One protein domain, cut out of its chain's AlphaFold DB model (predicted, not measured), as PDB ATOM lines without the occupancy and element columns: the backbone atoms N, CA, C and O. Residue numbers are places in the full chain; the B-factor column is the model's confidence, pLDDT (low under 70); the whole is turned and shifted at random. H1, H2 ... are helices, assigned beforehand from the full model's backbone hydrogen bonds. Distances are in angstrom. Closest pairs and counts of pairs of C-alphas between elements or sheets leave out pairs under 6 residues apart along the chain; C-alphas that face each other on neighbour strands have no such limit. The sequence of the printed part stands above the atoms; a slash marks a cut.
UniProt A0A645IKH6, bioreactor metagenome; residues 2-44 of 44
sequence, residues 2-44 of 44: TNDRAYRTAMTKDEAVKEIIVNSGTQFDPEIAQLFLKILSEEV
ATOM      1  N   THR A   2     123.623 141.992 167.838       96.94
ATOM      2  CA  THR A   2     124.615 141.397 168.749       96.94
ATOM      3  C   THR A   2     124.120 140.251 169.641       96.94
ATOM      4  O   THR A   2     124.812 139.860 170.567       96.94
ATOM      5  N   ASN A   3     122.932 139.707 169.373       97.25
ATOM      6  CA  ASN A   3     122.404 138.533 170.072       97.25
ATOM      7  C   ASN A   3     122.094 137.458 169.041       97.25
ATOM      8  O   ASN A   3     121.654 137.791 167.930       97.25
ATOM      9  N   ASP A   4     122.263 136.200 169.436       97.44
ATOM     10  CA  ASP A   4     121.915 135.059 168.602       97.44
ATOM     11  C   ASP A   4     120.419 135.040 168.299       97.44
ATOM     12  O   ASP A   4     119.566 135.485 169.076       97.44
ATOM     13  N   ARG A   5     120.093 134.522 167.121       96.62
ATOM     14  CA  ARG A   5     118.729 134.252 166.682       96.62
ATOM     15  C   ARG A   5     118.702 132.862 166.065       96.62
ATOM     16  O   ARG A   5     119.692 132.421 165.499       96.62
ATOM     17  N   ALA A   6     117.545 132.203 166.082       97.44
ATOM     18  CA  ALA A   6     117.402 130.844 165.543       97.44
ATOM     19  C   ALA A   6     117.917 130.679 164.094       97.44
ATOM     20  O   ALA A   6     118.332 129.593 163.711       97.44
ATOM     21  N   TYR A   7     117.903 131.755 163.299       95.69
ATOM     22  CA  TYR A   7     118.332 131.773 161.898       95.69
ATOM     23  C   TYR A   7     119.676 132.477 161.646       95.69
ATOM     24  O   TYR A   7     120.102 132.550 160.496       95.69
ATOM     25  N   ARG A   8     120.325 133.057 162.667       96.00
ATOM     26  CA  ARG A   8     121.631 133.717 162.506       96.00
ATOM     27  C   ARG A   8     122.395 133.857 163.819       96.00
ATOM     28  O   ARG A   8     121.805 134.178 164.850       96.00
ATOM     29  N   THR A   9     123.713 133.738 163.738       97.12
ATOM     30  CA  THR A   9     124.622 134.065 164.842       97.12
ATOM     31  C   THR A   9     124.645 135.571 165.113       97.12
ATOM     32  O   THR A   9     124.394 136.391 164.219       97.12
ATOM     33  N   ALA A  10     124.918 135.928 166.364       98.06
ATOM     34  CA  ALA A  10     125.185 137.289 166.791       98.06
ATOM     35  C   ALA A  10     126.334 137.919 165.988       98.06
ATOM     36  O   ALA A  10     127.374 137.304 165.773       98.06
ATOM     37  N   MET A  11     126.154 139.178 165.601       98.00
ATOM     38  CA  MET A  11     127.239 140.036 165.138       98.00
ATOM     39  C   MET A  11     128.137 140.409 166.318       98.00
ATOM     40  O   MET A  11     127.657 140.674 167.423       98.00
ATOM     41  N   THR A  12     129.431 140.514 166.055       97.25
ATOM     42  CA  THR A  12     130.384 141.164 166.958       97.25
ATOM     43  C   THR A  12     130.045 142.650 167.138       97.25
ATOM     44  O   THR A  12     129.282 143.235 166.360       97.25
ATOM     45  N   LYS A  13     130.618 143.291 168.169       94.88
ATOM     46  CA  LYS A  13     130.462 144.743 168.373       94.88
ATOM     47  C   LYS A  13     130.919 145.531 167.139       94.88
ATOM     48  O   LYS A  13     130.178 146.392 166.677       94.88
ATOM     49  N   ASP A  14     132.068 145.186 166.566       96.19
ATOM     50  CA  ASP A  14     132.631 145.890 165.408       96.19
ATOM     51  C   ASP A  14     131.772 145.734 164.149       96.19
ATOM     52  O   ASP A  14     131.569 146.693 163.403       96.19
ATOM     53  N   GLU A  15     131.233 144.537 163.910       97.75
ATOM     54  CA  GLU A  15     130.299 144.299 162.807       97.75
ATOM     55  C   GLU A  15     129.008 145.095 162.989       97.75
ATOM     56  O   GLU A  15     128.523 145.708 162.039       97.75
ATOM     57  N   ALA A  16     128.472 145.145 164.211       97.19
ATOM     58  CA  ALA A  16     127.285 145.935 164.508       97.19
ATOM     59  C   ALA A  16     127.530 147.443 164.324       97.19
ATOM     60  O   ALA A  16     126.673 148.131 163.774       97.19
ATOM     61  N   VAL A  17     128.701 147.944 164.727       97.25
ATOM     62  CA  VAL A  17     129.116 149.337 164.501       97.25
ATOM     63  C   VAL A  17     129.197 149.645 163.007       97.25
ATOM     64  O   VAL A  17     128.615 150.632 162.558       97.25
ATOM     65  N   LYS A  18     129.852 148.786 162.215       98.06
ATOM     66  CA  LYS A  18     129.934 148.952 160.755       98.06
ATOM     67  C   LYS A  18     128.554 148.981 160.104       98.06
ATOM     68  O   LYS A  18     128.302 149.848 159.275       98.06
ATOM     69  N   GLU A  19     127.660 148.083 160.502       98.06
ATOM     70  CA  GLU A  19     126.293 148.025 159.977       98.06
ATOM     71  C   GLU A  19     125.503 149.311 160.286       98.06
ATOM     72  O   GLU A  19     124.773 149.810 159.430       98.06
ATOM     73  N   ILE A  20     125.672 149.888 161.483       97.94
ATOM     74  CA  ILE A  20     125.039 151.166 161.852       97.94
ATOM     75  C   ILE A  20     125.585 152.315 160.995       97.94
ATOM     76  O   ILE A  20     124.804 153.132 160.513       97.94
ATOM     77  N   ILE A  21     126.901 152.356 160.759       97.56
ATOM     78  CA  ILE A  21     127.538 153.378 159.913       97.56
ATOM     79  C   ILE A  21     127.039 153.274 158.467       97.56
ATOM     80  O   ILE A  21     126.632 154.277 157.887       97.56
ATOM     81  N   VAL A  22     127.052 152.068 157.890       98.38
ATOM     82  CA  VAL A  22     126.674 151.831 156.485       98.38
ATOM     83  C   VAL A  22     125.215 152.200 156.217       98.38
ATOM     84  O   VAL A  22     124.908 152.723 155.150       98.38
ATOM     85  N   ASN A  23     124.322 151.968 157.182       98.31
ATOM     86  CA  ASN A  23     122.892 152.244 157.031       98.31
ATOM     87  C   ASN A  23     122.442 153.573 157.677       98.31
ATOM     88  O   ASN A  23     121.244 153.808 157.878       98.31
ATOM     89  N   SER A  24     123.391 154.447 158.020       98.31
ATOM     90  CA  SER A  24     123.119 155.796 158.516       98.31
ATOM     91  C   SER A  24     122.545 156.675 157.399       98.31
ATOM     92  O   SER A  24     123.119 156.775 156.319       98.31
ATOM     93  N   GLY A  25     121.419 157.338 157.659       97.44
ATOM     94  CA  GLY A  25     120.678 158.130 156.671       97.44
ATOM     95  C   GLY A  25     119.639 157.353 155.873       97.44
ATOM     96  O   GLY A  25     118.944 157.952 155.056       97.44
ATOM     97  N   THR A  26     119.500 156.047 156.115       98.25
ATOM     98  CA  THR A  26     118.445 155.219 155.517       98.25
ATOM     99  C   THR A  26     117.624 154.508 156.592       98.25
ATOM    100  O   THR A  26     116.491 154.900 156.853       98.25
ATOM    101  N   GLN A  27     118.181 153.485 157.245       98.31
ATOM    102  CA  GLN A  27     117.523 152.791 158.360       98.31
ATOM    103  C   GLN A  27     117.616 153.568 159.666       98.31
ATOM    104  O   GLN A  27     116.751 153.417 160.529       98.31
ATOM    105  N   PHE A  28     118.683 154.343 159.827       98.00
ATOM    106  CA  PHE A  28     118.946 155.106 161.034       98.00
ATOM    107  C   PHE A  28     118.980 156.588 160.704       98.00
ATOM    108  O   PHE A  28     119.512 156.987 159.667       98.00
ATOM    109  N   ASP A  29     118.451 157.401 161.609       98.44
ATOM    110  CA  ASP A  29     118.675 158.838 161.558       98.44
ATOM    111  C   ASP A  29     120.188 159.122 161.696       98.44
ATOM    112  O   ASP A  29     120.816 158.571 162.610       98.44
ATOM    113  N   PRO A  30     120.796 159.930 160.805       98.19
ATOM    114  CA  PRO A  30     122.232 160.190 160.837       98.19
ATOM    115  C   PRO A  30     122.741 160.795 162.143       98.19
ATOM    116  O   PRO A  30     123.837 160.448 162.586       98.19
ATOM    117  N   GLU A  31     121.975 161.699 162.756       98.31
ATOM    118  CA  GLU A  31     122.387 162.384 163.980       98.31
ATOM    119  C   GLU A  31     122.312 161.425 165.170       98.31
ATOM    120  O   GLU A  31     123.243 161.352 165.977       98.31
ATOM    121  N   ILE A  32     121.254 160.610 165.237       98.38
ATOM    122  CA  ILE A  32     121.106 159.588 166.283       98.38
ATOM    123  C   ILE A  32     122.176 158.501 166.140       98.38
ATOM    124  O   ILE A  32     122.765 158.090 167.142       98.38
ATOM    125  N   ALA A  33     122.458 158.041 164.918       97.94
ATOM    126  CA  ALA A  33     123.491 157.040 164.669       97.94
ATOM    127  C   ALA A  33     124.871 157.537 165.127       97.94
ATOM    128  O   ALA A  33     125.581 156.820 165.833       97.94
ATOM    129  N   GLN A  34     125.227 158.783 164.801       97.25
ATOM    130  CA  GLN A  34     126.479 159.389 165.259       97.25
ATOM    131  C   GLN A  34     126.539 159.531 166.783       97.25
ATOM    132  O   GLN A  34     127.554 159.179 167.386       97.25
ATOM    133  N   LEU A  35     125.460 160.001 167.420       97.88
ATOM    134  CA  LEU A  35     125.408 160.138 168.876       97.88
ATOM    135  C   LEU A  35     125.568 158.783 169.572       97.88
ATOM    136  O   LEU A  35     126.341 158.663 170.520       97.88
ATOM    137  N   PHE A  36     124.878 157.755 169.077       97.44
ATOM    138  CA  PHE A  36     124.980 156.401 169.610       97.44
ATOM    139  C   PHE A  36     126.411 155.858 169.517       97.44
ATOM    140  O   PHE A  36     126.936 155.338 170.499       97.44
ATOM    141  N   LEU A  37     127.066 156.020 168.362       95.88
ATOM    142  CA  LEU A  37     128.450 155.581 168.165       95.88
ATOM    143  C   LEU A  37     129.430 156.325 169.077       95.88
ATOM    144  O   LEU A  37     130.368 155.714 169.586       95.88
ATOM    145  N   LYS A  38     129.194 157.618 169.326       96.44
ATOM    146  CA  LYS A  38     129.990 158.402 170.273       96.44
ATOM    147  C   LYS A  38     129.857 157.861 171.697       96.44
ATOM    148  O   LYS A  38     130.876 157.579 172.320       96.44
ATOM    149  N   ILE A  39     128.630 157.643 172.177       96.44
ATOM    150  CA  ILE A  39     128.379 157.074 173.513       96.44
ATOM    151  C   ILE A  39     129.062 155.709 173.648       96.44
ATOM    152  O   ILE A  39     129.747 155.455 174.633       96.44
ATOM    153  N   LEU A  40     128.947 154.858 172.625       93.19
ATOM    154  CA  LEU A  40     129.563 153.532 172.620       93.19
ATOM    155  C   LEU A  40     131.101 153.588 172.692       93.19
ATOM    156  O   LEU A  40     131.719 152.678 173.236       93.19
ATOM    157  N   SER A  41     131.722 154.637 172.140       88.38
ATOM    158  CA  SER A  41     133.176 154.847 172.203       88.38
ATOM    159  C   SER A  41     133.669 155.422 173.534       88.38
ATOM    160  O   SER A  41     134.840 155.262 173.863       88.38
ATOM    161  N   GLU A  42     132.790 156.082 174.293       87.19
ATOM    162  CA  GLU A  42     133.089 156.671 175.606       87.19
ATOM    163  C   GLU A  42     132.908 155.667 176.760       87.19
ATOM    164  O   GLU A  42     133.339 155.932 177.877       87.19
ATOM    165  N   GLU A  43     132.316 154.500 176.495       68.56
ATOM    166  CA  GLU A  43     132.050 153.421 177.459       68.56
ATOM    167  C   GLU A  43     133.305 152.558 177.770       68.56
ATOM    168  O   GLU A  43     133.226 151.327 177.836       68.56
ATOM    169  N   VAL A  44     134.473 153.207 177.923       49.84
ATOM    170  CA  VAL A  44     135.769 152.605 178.316       49.84
ATOM    171  C   VAL A  44     135.966 152.650 179.827       49.84
ATOM    172  O   VAL A  44     135.823 153.746 180.412       49.84
TER     173      VAL A  44
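This is residues 2 to 44 of the 44 residues of a protein of bioreactor metagenome (UniProt A0A645IKH6). Read from the first residue and you meet a thin looped arm, then a loose helical hairpin: H1 and H2 side by side, running opposite ways, with few contacts between them. In the arm, residues 4 to 9 stick out from the helices, and the backbone folds back on itself near residues 6 and 7. The printed part has 43 residues with two named helices, H1 then H2, and no named strand; its class is all helix. It is loose, with a radius of gyration of the C-alphas of 11.5 A, and flat, spanning 32 by 29 by 11 A.

Begin at residues 4 to 9, which stand free. Go on to H1, residues 13 to 22, and then to H2, residues 30 to 42; a short link of 7 residues joins them. These helices only just touch, with 3 pairs of C-alphas within 8 A. Look at the C-alphas of Ile 20 and Ala 33, their closest, 6.7 A apart. H2 touches H1 with residues 33 to 37 alone. The two form a helical hairpin, at a shallow tilt of 23 degrees, opposite ways. In H1 and H2 every O i to N i+4 pair is within hydrogen-bond range.

Find C-alpha 13 at (130.462, 144.743, 168.373); from there H1 runs 14.3 A to C-alpha 22 at (126.674, 151.831, 156.485). H2 runs 18.7 A from C-alpha 30 to C-alpha 42 at (133.089, 156.671, 175.606).

The two C-alphas farthest apart are those of Tyr 7 and Glu 42, at 32.0 A. The printed part has no cut and ends at residue 44, the chain's last. The mean pLDDT of the printed part is 95.1; look for values under 70 at residues 43 to 44.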